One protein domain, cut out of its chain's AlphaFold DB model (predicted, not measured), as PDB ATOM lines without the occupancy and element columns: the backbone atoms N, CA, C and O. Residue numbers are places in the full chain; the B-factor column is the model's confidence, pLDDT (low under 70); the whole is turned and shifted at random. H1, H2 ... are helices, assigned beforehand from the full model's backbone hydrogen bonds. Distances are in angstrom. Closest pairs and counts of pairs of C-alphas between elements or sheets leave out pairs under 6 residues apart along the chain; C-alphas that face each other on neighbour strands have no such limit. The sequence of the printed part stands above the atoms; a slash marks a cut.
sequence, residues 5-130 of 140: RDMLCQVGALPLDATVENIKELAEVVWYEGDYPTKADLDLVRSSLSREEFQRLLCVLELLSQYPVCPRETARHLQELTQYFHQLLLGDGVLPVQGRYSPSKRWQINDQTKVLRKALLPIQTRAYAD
ATOM      1  N   ARG A   5     160.191 135.863 134.904       92.56
ATOM      2  CA  ARG A   5     161.146 134.861 135.401       92.56
ATOM      3  C   ARG A   5     162.610 135.225 135.156       92.56
ATOM      4  O   ARG A   5     163.426 135.045 136.055       92.56
ATOM      5  N   ASP A   6     162.938 135.773 133.991       92.69
ATOM      6  CA  ASP A   6     164.309 136.176 133.669       92.69
ATOM      7  C   ASP A   6     164.732 137.368 134.538       92.69
ATOM      8  O   ASP A   6     165.843 137.381 135.069       92.69
ATOM      9  N   MET A   7     163.819 138.318 134.772       94.31
ATOM     10  CA  MET A   7     164.050 139.446 135.682       94.31
ATOM     11  C   MET A   7     164.273 138.971 137.123       94.31
ATOM     12  O   MET A   7     165.201 139.424 137.792       94.31
ATOM     13  N   LEU A   8     163.463 138.018 137.596       95.81
ATOM     14  CA  LEU A   8     163.615 137.421 138.927       95.81
ATOM     15  C   LEU A   8     164.989 136.742 139.080       95.81
ATOM     16  O   LEU A   8     165.660 136.944 140.093       95.81
ATOM     17  N   CYS A   9     165.443 135.989 138.072       94.69
ATOM     18  CA  CYS A   9     166.783 135.395 138.063       94.69
ATOM     19  C   CYS A   9     167.881 136.466 138.143       94.69
ATOM     20  O   CYS A   9     168.777 136.371 138.980       94.69
ATOM     21  N   GLN A  10     167.794 137.509 137.315       94.69
ATOM     22  CA  GLN A  10     168.777 138.596 137.280       94.69
ATOM     23  C   GLN A  10     168.859 139.371 138.600       94.69
ATOM     24  O   GLN A  10     169.944 139.785 139.001       94.69
ATOM     25  N   VAL A  11     167.728 139.565 139.281       94.81
ATOM     26  CA  VAL A  11     167.674 140.235 140.588       94.81
ATOM     27  C   VAL A  11     168.313 139.387 141.691       94.81
ATOM     28  O   VAL A  11     169.000 139.932 142.553       94.81
ATOM     29  N   GLY A  12     168.109 138.067 141.680       94.31
ATOM     30  CA  GLY A  12     168.669 137.169 142.698       94.31
ATOM     31  C   GLY A  12     170.169 136.890 142.541       94.31
ATOM     32  O   GLY A  12     170.874 136.764 143.545       94.31
ATOM     33  N   ALA A  13     170.653 136.817 141.297       94.25
ATOM     34  CA  ALA A  13     171.985 136.309 140.940       94.25
ATOM     35  C   ALA A  13     173.172 137.169 141.412       94.25
ATOM     36  O   ALA A  13     174.300 136.692 141.479       94.25
ATOM     37  N   LEU A  14     172.954 138.445 141.719       92.94
ATOM     38  CA  LEU A  14     174.025 139.369 142.095       92.94
ATOM     39  C   LEU A  14     173.658 140.125 143.380       92.94
ATOM     40  O   LEU A  14     172.470 140.285 143.671       92.94
ATOM     41  N   PRO A  15     174.656 140.627 144.132       92.12
ATOM     42  CA  PRO A  15     174.431 141.454 145.314       92.12
ATOM     43  C   PRO A  15     173.492 142.642 145.060       92.12
ATOM     44  O   PRO A  15     173.492 143.223 143.973       92.12
ATOM     45  N   LEU A  16     172.707 143.031 146.071       91.12
ATOM     46  CA  LEU A  16     171.641 144.041 145.932       91.12
ATOM     47  C   LEU A  16     172.122 145.417 145.448       91.12
ATOM     48  O   LEU A  16     171.352 146.176 144.863       91.12
ATOM     49  N   ASP A  17     173.366 145.780 145.743       89.06
ATOM     50  CA  ASP A  17     173.994 147.023 145.295       89.06
ATOM     51  C   ASP A  17     174.472 146.959 143.837       89.06
ATOM     52  O   ASP A  17     174.527 147.994 143.174       89.06
ATOM     53  N   ALA A  18     174.741 145.761 143.318       89.62
ATOM     54  CA  ALA A  18     175.109 145.521 141.926       89.62
ATOM     55  C   ALA A  18     173.892 145.364 140.990       89.62
ATOM     56  O   ALA A  18     174.029 145.556 139.784       89.62
ATOM     57  N   THR A  19     172.700 145.053 141.516       91.81
ATOM     58  CA  THR A  19     171.457 144.835 140.734       91.81
ATOM     59  C   THR A  19     170.431 145.947 140.847       91.81
ATOM     60  O   THR A  19     169.268 145.752 140.505       91.81
ATOM     61  N   VAL A  20     170.833 147.136 141.297       93.69
ATOM     62  CA  VAL A  20     169.903 148.243 141.562       93.69
ATOM     63  C   VAL A  20     169.000 148.564 140.366       93.69
ATOM     64  O   VAL A  20     167.804 148.751 140.566       93.69
ATOM     65  N   GLU A  21     169.537 148.603 139.145       94.12
ATOM     66  CA  GLU A  21     168.727 148.893 137.952       94.12
ATOM     67  C   GLU A  21     167.746 147.754 137.635       94.12
ATOM     68  O   GLU A  21     166.555 148.016 137.494       94.12
ATOM     69  N   ASN A  22     168.181 146.490 137.687       94.81
ATOM     70  CA  ASN A  22     167.289 145.331 137.518       94.81
ATOM     71  C   ASN A  22     166.162 145.318 138.567       94.81
ATOM     72  O   ASN A  22     165.025 144.947 138.279       94.81
ATOM     73  N   ILE A  23     166.460 145.736 139.802       95.38
ATOM     74  CA  ILE A  23     165.460 145.822 140.869       95.38
ATOM     75  C   ILE A  23     164.488 146.980 140.629       95.38
ATOM     76  O   ILE A  23     163.311 146.842 140.953       95.38
ATOM     77  N   LYS A  24     164.935 148.110 140.068       95.50
ATOM     78  CA  LYS A  24     164.028 149.196 139.665       95.50
ATOM     79  C   LYS A  24     163.087 148.738 138.560       95.50
ATOM     80  O   LYS A  24     161.891 148.960 138.690       95.50
ATOM     81  N   GLU A  25     163.601 148.057 137.538       94.94
ATOM     82  CA  GLU A  25     162.767 147.492 136.473       94.94
ATOM     83  C   GLU A  25     161.731 146.522 137.053       94.94
ATOM     84  O   GLU A  25     160.539 146.643 136.776       94.94
ATOM     85  N   LEU A  26     162.147 145.615 137.947       95.94
ATOM     86  CA  LEU A  26     161.217 144.720 138.641       95.94
ATOM     87  C   LEU A  26     160.186 145.490 139.478       95.94
ATOM     88  O   LEU A  26     159.017 145.112 139.512       95.94
ATOM     89  N   ALA A  27     160.593 146.562 140.158       95.50
ATOM     90  CA  ALA A  27     159.687 147.394 140.940       95.50
ATOM     91  C   ALA A  27     158.634 148.073 140.057       95.50
ATOM     92  O   ALA A  27     157.472 148.136 140.448       95.50
ATOM     93  N   GLU A  28     159.005 148.535 138.863       94.94
ATOM     94  CA  GLU A  28     158.055 149.122 137.918       94.94
ATOM     95  C   GLU A  28     157.033 148.102 137.418       94.94
ATOM     96  O   GLU A  28     155.830 148.378 137.442       94.94
ATOM     97  N   VAL A  29     157.506 146.907 137.056       94.44
ATOM     98  CA  VAL A  29     156.667 145.761 136.674       94.44
ATOM     99  C   VAL A  29     155.652 145.440 137.773       94.44
ATOM    100  O   VAL A  29     154.439 145.472 137.551       94.44
ATOM    101  N   VAL A  30     156.139 145.265 139.000       94.38
ATOM    102  CA  VAL A  30     155.314 144.894 140.156       94.38
ATOM    103  C   VAL A  30     154.331 145.995 140.563       94.38
ATOM    104  O   VAL A  30     153.176 145.704 140.882       94.38
ATOM    105  N   TRP A  31     154.762 147.256 140.613       94.88
ATOM    106  CA  TRP A  31     153.936 148.339 141.156       94.88
ATOM    107  C   TRP A  31     152.973 148.939 140.146       94.88
ATOM    108  O   TRP A  31     151.875 149.336 140.538       94.88
ATOM    109  N   TYR A  32     153.375 149.026 138.881       93.00
ATOM    110  CA  TYR A  32     152.635 149.780 137.875       93.00
ATOM    111  C   TYR A  32     152.085 148.885 136.779       93.00
ATOM    112  O   TYR A  32     150.984 149.134 136.291       93.00
ATOM    113  N   GLU A  33     152.801 147.834 136.387       90.56
ATOM    114  CA  GLU A  33     152.350 146.973 135.293       90.56
ATOM    115  C   GLU A  33     151.330 145.920 135.721       90.56
ATOM    116  O   GLU A  33     150.612 145.385 134.876       90.56
ATOM    117  N   GLY A  34     151.199 145.689 137.029       80.94
ATOM    118  CA  GLY A  34     150.283 144.693 137.582       80.94
ATOM    119  C   GLY A  34     150.734 143.258 137.319       80.94
ATOM    120  O   GLY A  34     149.968 142.335 137.584       80.94
ATOM    121  N   ASP A  35     151.960 143.076 136.825       88.38
ATOM    122  CA  ASP A  35     152.601 141.779 136.666       88.38
ATOM    123  C   ASP A  35     153.473 141.511 137.896       88.38
ATOM    124  O   ASP A  35     154.326 142.311 138.282       88.38
ATOM    125  N   TYR A  36     153.204 140.410 138.582       90.44
ATOM    126  CA  TYR A  36     153.891 140.041 139.810       90.44
ATOM    127  C   TYR A  36     154.082 138.526 139.860       90.44
ATOM    128  O   TYR A  36     153.229 137.773 139.386       90.44
ATOM    129  N   PRO A  37     155.195 138.051 140.447       94.81
ATOM    130  CA  PRO A  37     155.542 136.639 140.423       94.81
ATOM    131  C   PRO A  37     154.458 135.777 141.059       94.81
ATOM    132  O   PRO A  37     153.912 136.109 142.114       94.81
ATOM    133  N   THR A  38     154.196 134.621 140.464       95.44
ATOM    134  CA  THR A  38     153.394 133.564 141.079       95.44
ATOM    135  C   THR A  38     154.276 132.591 141.858       95.44
ATOM    136  O   THR A  38     155.504 132.569 141.737       95.44
ATOM    137  N   LYS A  39     153.645 131.709 142.642       95.94
ATOM    138  CA  LYS A  39     154.349 130.587 143.274       95.94
ATOM    139  C   LYS A  39     155.063 129.711 142.236       95.94
ATOM    140  O   LYS A  39     156.182 129.285 142.489       95.94
ATOM    141  N   ALA A  40     154.430 129.467 141.086       94.69
ATOM    142  CA  ALA A  40     155.005 128.650 140.021       94.69
ATOM    143  C   ALA A  40     156.261 129.302 139.424       94.69
ATOM    144  O   ALA A  40     157.255 128.613 139.205       94.69
ATOM    145  N   ASP A  41     156.253 130.626 139.238       95.62
ATOM    146  CA  ASP A  41     157.432 131.362 138.771       95.62
ATOM    147  C   ASP A  41     158.592 131.224 139.755       95.62
ATOM    148  O   ASP A  41     159.710 130.909 139.352       95.62
ATOM    149  N   LEU A  42     158.323 131.388 141.052       96.62
ATOM    150  CA  LEU A  42     159.344 131.265 142.090       96.62
ATOM    151  C   LEU A  42     159.847 129.831 142.264       96.62
ATOM    152  O   LEU A  42     161.043 129.644 142.465       96.62
ATOM    153  N   ASP A  43     158.985 128.819 142.151       95.44
ATOM    154  CA  ASP A  43     159.401 127.411 142.192       95.44
ATOM    155  C   ASP A  43     160.347 127.072 141.024       95.44
ATOM    156  O   ASP A  43     161.328 126.348 141.222       95.44
ATOM    157  N   LEU A  44     160.098 127.631 139.833       94.06
ATOM    158  CA  LEU A  44     160.980 127.488 138.671       94.06
ATOM    159  C   LEU A  44     162.299 128.242 138.868       94.06
ATOM    160  O   LEU A  44     163.365 127.639 138.745       94.06
ATOM    161  N   VAL A  45     162.247 129.526 139.234       95.19
ATOM    162  CA  VAL A  45     163.439 130.366 139.457       95.19
ATOM    163  C   VAL A  45     164.330 129.787 140.557       95.19
ATOM    164  O   VAL A  45     165.553 129.778 140.424       95.19
ATOM    165  N   ARG A  46     163.738 129.211 141.609       94.62
ATOM    166  CA  ARG A  46     164.468 128.535 142.692       94.62
ATOM    167  C   ARG A  46     165.379 127.418 142.188       94.62
ATOM    168  O   ARG A  46     166.407 127.172 142.799       94.62
ATOM    169  N   SER A  47     165.010 126.724 141.111       92.31
ATOM    170  CA  SER A  47     165.848 125.659 140.542       92.31
ATOM    171  C   SER A  47     167.074 126.186 139.785       92.31
ATOM    172  O   SER A  47     168.018 125.436 139.559       92.31
ATOM    173  N   SER A  48     167.057 127.464 139.398       94.19
ATOM    174  CA  SER A  48     168.112 128.121 138.619       94.19
ATOM    175  C   SER A  48     169.054 128.981 139.463       94.19
ATOM    176  O   SER A  48     170.090 129.402 138.962       94.19
ATOM    177  N   LEU A  49     168.704 129.239 140.724       95.12
ATOM    178  CA  LEU A  49     169.484 130.043 141.661       95.12
ATOM    179  C   LEU A  49     170.018 129.174 142.802       95.12
ATOM    180  O   LEU A  49     169.372 128.223 143.251       95.12
ATOM    181  N   SER A  50     171.180 129.535 143.333       95.69
ATOM    182  CA  SER A  50     171.624 129.047 144.634       95.69
ATOM    183  C   SER A  50     170.662 129.498 145.739       95.69
ATOM    184  O   SER A  50     169.871 130.433 145.592       95.69
ATOM    185  N   ARG A  51     170.744 128.837 146.898       94.25
ATOM    186  CA  ARG A  51     169.896 129.156 148.053       94.25
ATOM    187  C   ARG A  51     170.003 130.633 148.456       94.25
ATOM    188  O   ARG A  51     168.977 131.264 148.688       94.25
ATOM    189  N   GLU A  52     171.220 131.173 148.507       94.50
ATOM    190  CA  GLU A  52     171.462 132.564 148.899       94.50
ATOM    191  C   GLU A  52     170.902 133.553 147.866       94.50
ATOM    192  O   GLU A  52     170.218 134.506 148.235       94.50
ATOM    193  N   GLU A  53     171.118 133.300 146.573       96.69
ATOM    194  CA  GLU A  53     170.564 134.119 145.485       96.69
ATOM    195  C   GLU A  53     169.031 134.124 145.505       96.69
ATOM    196  O   GLU A  53     168.394 135.166 145.335       96.69
ATOM    197  N   PHE A  54     168.413 132.976 145.789       97.25
ATOM    198  CA  PHE A  54     166.964 132.892 145.926       97.25
ATOM    199  C   PHE A  54     166.452 133.619 147.182       97.25
ATOM    200  O   PHE A  54     165.447 134.326 147.119       97.25
ATOM    201  N   GLN A  55     167.152 133.526 148.319       95.94
ATOM    202  CA  GLN A  55     166.833 134.313 149.522       95.94
ATOM    203  C   GLN A  55     166.961 135.821 149.269       95.94
ATOM    204  O   GLN A  55     166.134 136.597 149.751       95.94
ATOM    205  N   ARG A  56     167.951 136.244 148.474       96.19
ATOM    206  CA  ARG A  56     168.119 137.638 148.042       96.19
ATOM    207  C   ARG A  56     166.934 138.110 147.206       96.19
ATOM    208  O   ARG A  56     166.369 139.161 147.506       96.19
ATOM    209  N   LEU A  57     166.504 137.313 146.229       97.25
ATOM    210  CA  LEU A  57     165.301 137.591 145.446       97.25
ATOM    211  C   LEU A  57     164.062 137.747 146.344       97.25
ATOM    212  O   LEU A  57     163.325 138.728 146.228       97.25
ATOM    213  N   LEU A  58     163.845 136.816 147.275       97.31
ATOM    214  CA  LEU A  58     162.712 136.865 148.204       97.31
ATOM    215  C   LEU A  58     162.769 138.098 149.119       97.31
ATOM    216  O   LEU A  58     161.736 138.720 149.374       97.31
ATOM    217  N   CYS A  59     163.967 138.503 149.547       95.62
ATOM    218  CA  CYS A  59     164.180 139.747 150.282       95.62
ATOM    219  C   CYS A  59     163.768 140.979 149.469       95.62
ATOM    220  O   CYS A  59     163.190 141.910 150.034       95.62
ATOM    221  N   VAL A  60     164.048 141.008 148.163       96.69
ATOM    222  CA  VAL A  60     163.613 142.102 147.281       96.69
ATOM    223  C   VAL A  60     162.094 142.123 147.164       96.69
ATOM    224  O   VAL A  60     161.493 143.161 147.420       96.69
ATOM    225  N   LEU A  61     161.454 140.994 146.856       97.00
ATOM    226  CA  LEU A  61     159.993 140.925 146.701       97.00
ATOM    227  C   LEU A  61     159.248 141.350 147.969       97.00
ATOM    228  O   LEU A  61     158.264 142.089 147.912       97.00
ATOM    229  N   GLU A  62     159.744 140.931 149.128       95.81
ATOM    230  CA  GLU A  62     159.186 141.338 150.411       95.81
ATOM    231  C   GLU A  62     159.400 142.832 150.687       95.81
ATOM    232  O   GLU A  62     158.534 143.495 151.256       95.81
ATOM    233  N   LEU A  63     160.544 143.388 150.287       94.88
ATOM    234  CA  LEU A  63     160.788 144.821 150.393       94.88
ATOM    235  C   LEU A  63     159.818 145.608 149.495       94.88
ATOM    236  O   LEU A  63     159.244 146.595 149.950       94.88
ATOM    237  N   LEU A  64     159.604 145.163 148.253       95.50
ATOM    238  CA  LEU A  64     158.703 145.814 147.295       95.50
ATOM    239  C   LEU A  64     157.244 145.832 147.776       95.50
ATOM    240  O   LEU A  64     156.526 146.793 147.496       95.50
ATOM    241  N   SER A  65     156.810 144.820 148.535       94.75
ATOM    242  CA  SER A  65     155.449 144.739 149.085       94.75
ATOM    243  C   SER A  65     155.186 145.676 150.271       94.75
ATOM    244  O   SER A  65     154.035 145.863 150.658       94.75
ATOM    245  N   GLN A  66     156.228 146.274 150.857       93.38
ATOM    246  CA  GLN A  66     156.108 147.189 152.003       93.38
ATOM    247  C   GLN A  66     155.886 148.648 151.596       93.38
ATOM    248  O   GLN A  66     155.587 149.482 152.455       93.38
ATOM    249  N   TYR A  67     156.070 148.988 150.320       93.06
ATOM    250  CA  TYR A  67     155.948 150.369 149.875       93.06
ATOM    251  C   TYR A  67     154.485 150.761 149.640       93.06
ATOM    252  O   TYR A  67     153.766 150.020 148.974       93.06
ATOM    253  N   PRO A  68     154.052 151.958 150.085       92.75
ATOM    254  CA  PRO A  68     152.683 152.438 149.876       92.75
ATOM    255  C   PRO A  68     152.255 152.558 148.408       92.75
ATOM    256  O   PRO A  68     151.065 152.571 148.116       92.75
ATOM    257  N   VAL A  69     153.216 152.670 147.487       94.88
ATOM    258  CA  VAL A  69     152.947 152.727 146.046       94.88
ATOM    259  C   VAL A  69     152.540 151.372 145.466       94.88
ATOM    260  O   VAL A  69     151.899 151.324 144.419       94.88
ATOM    261  N   CYS A  70     152.864 150.275 146.154       94.88
ATOM    262  CA  CYS A  70     152.479 148.935 145.743       94.88
ATOM    263  C   CYS A  70     150.954 148.770 145.883       94.88
ATOM    264  O   CYS A  70     150.415 149.032 146.964       94.88
ATOM    265  N   PRO A  71     150.235 148.339 144.829       94.12
ATOM    266  CA  PRO A  71     148.811 148.044 144.931       94.12
ATOM    267  C   PRO A  71     148.524 147.050 146.061       94.12
ATOM    268  O   PRO A  71     149.245 146.069 146.238       94.12
ATOM    269  N   ARG A  72     147.442 147.273 146.818       92.88
ATOM    270  CA  ARG A  72     147.117 146.476 148.016       92.88
ATOM    271  C   ARG A  72     147.031 144.971 147.737       92.88
ATOM    272  O   ARG A  72     147.468 144.173 148.562       92.88
ATOM    273  N   GLU A  73     146.457 144.593 146.598       93.38
ATOM    274  CA  GLU A  73     146.326 143.189 146.193       93.38
ATOM    275  C   GLU A  73     147.690 142.566 145.881       93.38
ATOM    276  O   GLU A  73     148.006 141.508 146.426       93.38
ATOM    277  N   THR A  74     148.527 143.267 145.112       94.62
ATOM    278  CA  THR A  74     149.911 142.871 144.821       94.62
ATOM    279  C   THR A  74     150.735 142.741 146.099       94.62
ATOM    280  O   THR A  74     151.409 141.735 146.305       94.62
ATOM    281  N   ALA A  75     150.649 143.723 147.001       95.12
ATOM    282  CA  ALA A  75     151.364 143.704 148.271       95.12
ATOM    283  C   ALA A  75     150.988 142.478 149.115       95.12
ATOM    284  O   ALA A  75     151.877 141.773 149.593       95.12
ATOM    285  N   ARG A  76     149.686 142.184 149.248       95.31
ATOM    286  CA  ARG A  76     149.201 140.997 149.969       95.31
ATOM    287  C   ARG A  76     149.730 139.708 149.340       95.31
ATOM    288  O   ARG A  76     150.275 138.872 150.051       95.31
ATOM    289  N   HIS A  77     149.612 139.572 148.021       96.19
ATOM    290  CA  HIS A  77     150.082 138.390 147.295       96.19
ATOM    291  C   HIS A  77     151.583 138.146 147.500       96.19
ATOM    292  O   HIS A  77     152.005 137.044 147.844       96.19
ATOM    293  N   LEU A  78     152.404 139.192 147.378       96.56
ATOM    294  CA  LEU A  78     153.842 139.093 147.628       96.56
ATOM    295  C   LEU A  78     154.158 138.729 149.085       96.56
ATOM    296  O   LEU A  78     155.087 137.960 149.333       96.56
ATOM    297  N   GLN A  79     153.403 139.247 150.057       95.19
ATOM    298  CA  GLN A  79     153.571 138.902 151.474       95.19
ATOM    299  C   GLN A  79     153.235 137.432 151.741       95.19
ATOM    300  O   GLN A  79     153.995 136.747 152.420       95.19
ATOM    301  N   GLU A  80     152.152 136.916 151.161       95.81
ATOM    302  CA  GLU A  80     151.776 135.501 151.258       95.81
ATOM    303  C   GLU A  80     152.842 134.591 150.627       95.81
ATOM    304  O   GLU A  80     153.279 133.621 151.252       95.81
ATOM    305  N   LEU A  81     153.342 134.940 149.437       96.25
ATOM    306  CA  LEU A  81     154.416 134.193 148.772       96.25
ATOM    307  C   LEU A  81     155.716 134.188 149.577       96.25
ATOM    308  O   LEU A  81     156.328 133.139 149.793       96.25
ATOM    309  N   THR A  82     156.152 135.357 150.037       95.62
ATOM    310  CA  THR A  82     157.390 135.498 150.815       95.62
ATOM    311  C   THR A  82     157.264 134.879 152.207       95.62
ATOM    312  O   THR A  82     158.264 134.444 152.774       95.62
ATOM    313  N   GLN A  83     156.058 134.771 152.766       93.94
ATOM    314  CA  GLN A  83     155.797 133.992 153.976       93.94
ATOM    315  C   GLN A  83     155.893 132.486 153.714       93.94
ATOM    316  O   GLN A  83     156.588 131.792 154.456       93.94
ATOM    317  N   TYR A  84     155.274 131.994 152.640       94.94
ATOM    318  CA  TYR A  84     155.341 130.584 152.247       94.94
ATOM    319  C   TYR A  84     156.793 130.112 152.065       94.94
ATOM    320  O   TYR A  84     157.212 129.116 152.656       94.94
ATOM    321  N   PHE A  85     157.598 130.849 151.293       95.00
ATOM    322  CA  PHE A  85     158.989 130.457 151.056       95.00
ATOM    323  C   PHE A  85     159.877 130.625 152.288       95.00
ATOM    324  O   PHE A  85     160.841 129.877 152.441       95.00
ATOM    325  N   HIS A  86     159.551 131.550 153.190       93.75
ATOM    326  CA  HIS A  86     160.268 131.661 154.456       93.75
ATOM    327  C   HIS A  86     160.088 130.387 155.286       93.75
ATOM    328  O   HIS A  86     161.076 129.797 155.715       93.75
ATOM    329  N   GLN A  87     158.846 129.918 155.445       91.69
ATOM    330  CA  GLN A  87     158.555 128.659 156.139       91.69
ATOM    331  C   GLN A  87     159.241 127.467 155.466       91.69
ATOM    332  O   GLN A  87     159.833 126.630 156.141       91.69
ATOM    333  N   LEU A  88     159.225 127.419 154.131       92.88
ATOM    334  CA  LEU A  88     159.838 126.334 153.367       92.88
ATOM    335  C   LEU A  88     161.368 126.272 153.509       92.88
ATOM    336  O   LEU A  88     161.935 125.183 153.525       92.88
ATOM    337  N   LEU A  89     162.047 127.422 153.554       92.06
ATOM    338  CA  LEU A  89     163.514 127.495 153.505       92.06
ATOM    339  C   LEU A  89     164.172 127.626 154.878       92.06
ATOM    340  O   LEU A  89     165.321 127.207 155.038       92.06
ATOM    341  N   LEU A  90     163.496 128.263 155.830       90.19
ATOM    342  CA  LEU A  90     164.038 128.616 157.145       90.19
ATOM    343  C   LEU A  90     163.242 127.985 158.299       90.19
ATOM    344  O   LEU A  90     163.668 128.088 159.448       90.19
ATOM    345  N   GLY A  91     162.138 127.289 158.001       85.44
ATOM    346  CA  GLY A  91     161.252 126.676 158.990       85.44
ATOM    347  C   GLY A  91     160.341 127.685 159.698       85.44
ATOM    348  O   GLY A  91     160.318 128.878 159.377       85.44
ATOM    349  N   ASP A  92     159.596 127.203 160.698       70.62
ATOM    350  CA  ASP A  92     158.832 128.044 161.630       70.62
ATOM    351  C   ASP A  92     159.790 128.702 162.642       70.62
ATOM    352  O   ASP A  92     159.902 128.320 163.806       70.62
ATOM    353  N   GLY A  93     160.561 129.676 162.156       59.09
ATOM    354  CA  GLY A  93     161.580 130.396 162.913       59.09
ATOM    355  C   GLY A  93     161.253 131.877 163.101       59.09
ATOM    356  O   GLY A  93     161.541 132.683 162.226       59.09
ATOM    357  N   VAL A  94     160.719 132.187 164.288       53.06
ATOM    358  CA  VAL A  94     160.686 133.475 165.016       53.06
ATOM    359  C   VAL A  94     159.982 134.657 164.322       53.06
ATOM    360  O   VAL A  94     160.550 135.378 163.505       53.06
ATOM    361  N   LEU A  95     158.749 134.931 164.781       52.66
ATOM    362  CA  LEU A  95     158.123 136.260 164.713       52.66
ATOM    363  C   LEU A  95     159.161 137.317 165.118       52.66
ATOM    364  O   LEU A  95     159.795 137.126 166.157       52.66
ATOM    365  N   PRO A  96     159.357 138.401 164.347       51.25
ATOM    366  CA  PRO A  96     160.442 139.339 164.593       51.25
ATOM    367  C   PRO A  96     160.456 139.779 166.061       51.25
ATOM    368  O   PRO A  96     159.507 140.383 166.560       51.25
ATOM    369  N   VAL A  97     161.552 139.432 166.743       50.44
ATOM    370  CA  VAL A  97     161.877 139.887 168.096       50.44
ATOM    371  C   VAL A  97     161.795 141.410 168.101       50.44
ATOM    372  O   VAL A  97     162.300 142.053 167.178       50.44
ATOM    373  N   GLN A  98     161.134 141.962 169.121       49.50
ATOM    374  CA  GLN A  98     160.942 143.396 169.351       49.50
ATOM    375  C   GLN A  98     162.127 144.235 168.831       49.50
ATOM    376  O   GLN A  98     163.244 144.151 169.339       49.50
ATOM    377  N   GLY A  99     161.885 145.023 167.779       60.12
ATOM    378  CA  GLY A  99     162.909 145.788 167.068       60.12
ATOM    379  C   GLY A  99     162.413 146.305 165.713       60.12
ATOM    380  O   GLY A  99     161.314 145.976 165.269       60.12
ATOM    381  N   ARG A 100     163.216 147.140 165.036       69.50
ATOM    382  CA  ARG A 100     162.897 147.585 163.667       69.50
ATOM    383  C   ARG A 100     163.018 146.406 162.705       69.50
ATOM    384  O   ARG A 100     164.084 145.802 162.596       69.50
ATOM    385  N   TYR A 101     161.932 146.132 161.992       80.69
ATOM    386  CA  TYR A 101     161.866 145.098 160.971       80.69
ATOM    387  C   TYR A 101     162.947 145.282 159.892       80.69
ATOM    388  O   TYR A 101     163.184 146.395 159.415       80.69
ATOM    389  N   SER A 102     163.610 144.190 159.507       84.69
ATOM    390  CA  SER A 102     164.671 144.188 158.499       84.69
ATOM    391  C   SER A 102     164.530 142.958 157.597       84.69
ATOM    392  O   SER A 102     164.803 141.849 158.060       84.69
ATOM    393  N   PRO A 103     164.155 143.146 156.316       87.25
ATOM    394  CA  PRO A 103     164.038 142.051 155.355       87.25
ATOM    395  C   PRO A 103     165.334 141.247 155.204       87.25
ATOM    396  O   PRO A 103     165.306 140.026 155.264       87.25
ATOM    397  N   SER A 104     166.494 141.911 155.116       88.25
ATOM    398  CA  SER A 104     167.773 141.203 154.968       88.25
ATOM    399  C   SER A 104     168.102 140.313 156.169       88.25
ATOM    400  O   SER A 104     168.573 139.194 155.990       88.25
ATOM    401  N   LYS A 105     167.773 140.756 157.394       89.69
ATOM    402  CA  LYS A 105     167.902 139.915 158.594       89.69
ATOM    403  C   LYS A 105     166.928 138.738 158.583       89.69
ATOM    404  O   LYS A 105     167.344 137.634 158.915       89.69
ATOM    405  N   ARG A 106     165.663 138.960 158.200       89.62
ATOM    406  CA  ARG A 106     164.651 137.892 158.085       89.62
ATOM    407  C   ARG A 106     165.112 136.805 157.112       89.62
ATOM    408  O   ARG A 106     165.021 135.627 157.428       89.62
ATOM    409  N   TRP A 107     165.684 137.201 155.980       92.50
ATOM    410  CA  TRP A 107     166.184 136.276 154.961       92.50
ATOM    411  C   TRP A 107     167.600 135.756 155.200       92.50
ATOM    412  O   TRP A 107     168.076 134.968 154.388       92.50
ATOM    413  N   GLN A 108     168.250 136.138 156.303       91.56
ATOM    414  CA  GLN A 108     169.613 135.721 156.650       91.56
ATOM    415  C   GLN A 108     170.641 136.025 155.540       91.56
ATOM    416  O   GLN A 108     171.561 135.243 155.316       91.56
ATOM    417  N   ILE A 109     170.486 137.162 154.849       91.00
ATOM    418  CA  ILE A 109     171.435 137.637 153.829       91.00
ATOM    419  C   ILE A 109     172.300 138.778 154.376       91.00
ATOM    420  O   ILE A 109     171.845 139.595 155.184       91.00
ATOM    421  N   ASN A 110     173.545 138.861 153.904       87.62
ATOM    422  CA  ASN A 110     174.498 139.897 154.322       87.62
ATOM    423  C   ASN A 110     174.297 141.235 153.590       87.62
ATOM    424  O   ASN A 110     174.833 142.267 154.011       87.62
ATOM    425  N   ASP A 111     173.512 141.231 152.513       84.62
ATOM    426  CA  ASP A 111     173.243 142.397 151.685       84.62
ATOM    427  C   ASP A 111     172.580 143.548 152.464       84.62
ATOM    428  O   ASP A 111     171.629 143.389 153.242       84.62
ATOM    429  N   GLN A 112     173.056 144.765 152.205       82.50
ATOM    430  CA  GLN A 112     172.529 145.978 152.819       82.50
ATOM    431  C   GLN A 112     171.389 146.562 151.982       82.50
ATOM    432  O   GLN A 112     171.602 147.155 150.927       82.50
ATOM    433  N   THR A 113     170.162 146.526 152.505       86.50
ATOM    434  CA  THR A 113     168.993 147.102 151.805       86.50
ATOM    435  C   THR A 113     168.984 148.638 151.760       86.50
ATOM    436  O   THR A 113     168.132 149.227 151.101       86.50
ATOM    437  N   LYS A 114     169.907 149.330 152.448       87.81
ATOM    438  CA  LYS A 114     169.922 150.803 152.544       87.81
ATOM    439  C   LYS A 114     170.141 151.483 151.188       87.81
ATOM    440  O   LYS A 114     169.461 152.465 150.895       87.81
ATOM    441  N   VAL A 115     171.080 150.974 150.387       86.94
ATOM    442  CA  VAL A 115     171.380 151.511 149.049       86.94
ATOM    443  C   VAL A 115     170.164 151.340 148.147       86.94
ATOM    444  O   VAL A 115     169.682 152.318 147.578       86.94
ATOM    445  N   LEU A 116     169.594 150.134 148.135       90.06
ATOM    446  CA  LEU A 116     168.388 149.820 147.381       90.06
ATOM    447  C   LEU A 116     167.203 150.716 147.774       90.06
ATOM    448  O   LEU A 116     166.592 151.351 146.920       90.06
ATOM    449  N   ARG A 117     166.919 150.854 149.075       91.62
ATOM    450  CA  ARG A 117     165.835 151.722 149.569       91.62
ATOM    451  C   ARG A 117     165.991 153.165 149.090       91.62
ATOM    452  O   ARG A 117     164.987 153.788 148.764       91.62
ATOM    453  N   LYS A 118     167.225 153.686 149.047       92.44
ATOM    454  CA  LYS A 118     167.521 155.032 148.533       92.44
ATOM    455  C   LYS A 118     167.304 155.112 147.020       92.44
ATOM    456  O   LYS A 118     166.742 156.095 146.549       92.44
ATOM    457  N   ALA A 119     167.720 154.090 146.278       91.81
ATOM    458  CA  ALA A 119     167.573 154.037 144.828       91.81
ATOM    459  C   ALA A 119     166.107 153.963 144.369       91.81
ATOM    460  O   ALA A 119     165.777 154.504 143.320       91.81
ATOM    461  N   LEU A 120     165.230 153.359 145.177       94.38
ATOM    462  CA  LEU A 120     163.788 153.277 144.920       94.38
ATOM    463  C   LEU A 120     163.016 154.557 145.306       94.38
ATOM    464  O   LEU A 120     161.824 154.652 145.031       94.38
ATOM    465  N   LEU A 121     163.639 155.548 145.966       93.94
ATOM    466  CA  LEU A 121     162.962 156.795 146.382       93.94
ATOM    467  C   LEU A 121     162.291 157.571 145.239       93.94
ATOM    468  O   LEU A 121     161.154 157.996 145.433       93.94
ATOM    469  N   PRO A 122     162.924 157.766 144.070       93.81
ATOM    470  CA  PRO A 122     162.314 158.556 143.001       93.81
ATOM    471  C   PRO A 122     161.035 157.911 142.451       93.81
ATOM    472  O   PRO A 122     160.051 158.604 142.194       93.81
ATOM    473  N   ILE A 123     161.034 156.580 142.349       93.06
ATOM    474  CA  ILE A 123     159.970 155.807 141.702       93.06
ATOM    475  C   ILE A 123     158.861 155.349 142.655       93.06
ATOM    476  O   ILE A 123     157.923 154.703 142.214       93.06
ATOM    477  N   GLN A 124     158.933 155.682 143.949       92.81
ATOM    478  CA  GLN A 124     157.853 155.426 144.921       92.81
ATOM    479  C   GLN A 124     157.019 156.677 145.244       92.81
ATOM    480  O   GLN A 124     156.210 156.659 146.171       92.81
ATOM    481  N   THR A 125     157.250 157.795 144.550       92.56
ATOM    482  CA  THR A 125     156.519 159.044 144.799       92.56
ATOM    483  C   THR A 125     155.149 159.026 144.131       92.56
ATOM    484  O   THR A 125     154.974 158.418 143.079       92.56
ATOM    485  N   ARG A 126     154.179 159.755 144.700       91.44
ATOM    486  CA  ARG A 126     152.870 159.939 144.059       91.44
ATOM    487  C   ARG A 126     152.994 160.592 142.679       91.44
ATOM    488  O   ARG A 126     152.363 160.125 141.749       91.44
ATOM    489  N   ALA A 127     153.853 161.604 142.537       92.88
ATOM    490  CA  ALA A 127     154.076 162.279 141.259       92.88
ATOM    491  C   ALA A 127     154.577 161.317 140.168       92.88
ATOM    492  O   ALA A 127     154.090 161.361 139.042       92.88
ATOM    493  N   TYR A 128     155.515 160.424 140.510       93.44
ATOM    494  CA  TYR A 128     155.961 159.382 139.589       93.44
ATOM    495  C   TYR A 128     154.826 158.415 139.259       93.44
ATOM    496  O   TYR A 128     154.544 158.172 138.091       93.44
ATOM    497  N   ALA A 129     154.141 157.914 140.287       91.69
ATOM    498  CA  ALA A 129     153.048 156.965 140.145       91.69
ATOM    499  C   ALA A 129     151.930 157.497 139.229       91.69
ATOM    500  O   ALA A 129     151.563 156.825 138.266       91.69
ATOM    501  N   ASP A 130     151.487 158.738 139.449       92.25
ATOM    502  CA  ASP A 130     150.485 159.416 138.622       92.25
ATOM    503  C   ASP A 130     150.981 159.566 137.165       92.25
ATOM    504  O   ASP A 130     150.211 159.381 136.222       92.25
TER     505      ASP A 130
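AT A GLANCE: This is residues 5 to 130 of the 140 residues of an uncharacterized protein of Marinobacter sp. T13-3 (UniProt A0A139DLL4). H5, the longest helix, folds back beside H4 as a helical hairpin, and H4 runs through the middle of a compact helical body. H1, H2 and H3 make a layer over one side of this pair, while H6 packs on the opposite side of H4 from H1 and H8 lies at the far end beyond H2. The 126 printed residues have eight named helices, H1 to H8 in order, and no named strand; the class is all helix, with mostly crossed packing. The radius of gyration of the C-alphas is 13.7 A and the spans are 40 by 35 by 29 A.

IN THESE COORDINATES: H5, residues 72 to 90, is 26.2 A long and begins at C-alpha 72 (147.117, 146.476, 148.016). H4, residues 51 to 64, is 20.1 A long, and H2, residues 20 to 33, is 18.7 A. H1 spans residues 5 to 12, H3 39 to 48, H6 103 to 106, H7 113 to 119. H8, residues 126 to 130, ends at C-alpha 130 (150.485, 159.416, 138.622).

HOW THE PARTS SIT: H5 touches the hub H4, at residues 58 to 64 of H4 alone, closest C-alphas Leu 58 and Thr 82, 6.1 A, at a shallow tilt of 25 degrees, opposite ways. H1 touches H4, about perpendicular at 80 degrees, closest C-alphas Gly 12 and Leu 57, 4.4 A. H3 touches H1, closest C-alphas Arg 5 and Asp 41, 6.1 A. H2 only just touches H7, with 3 pairs of C-alphas within 8 A, closest Val 20 and Leu 116, 6.2 A. H6 touches H4, closest C-alphas Cys 59 and Pro 103, 5.6 A. H8 touches no helix. Every O i to N i+4 pair is within hydrogen-bond range in H1, H2, H4, H5, H7 and H8, and 4 of 6 in H3; H6 is too short for such a pair.

THE WHOLE: The C-alphas farthest apart, Gly 91 and Ala 127, are 40.4 A apart. The printed part has no cut. The link H5 to H6, residues 91 to 102, is long; pLDDT is under 70 at residues 93 to 100.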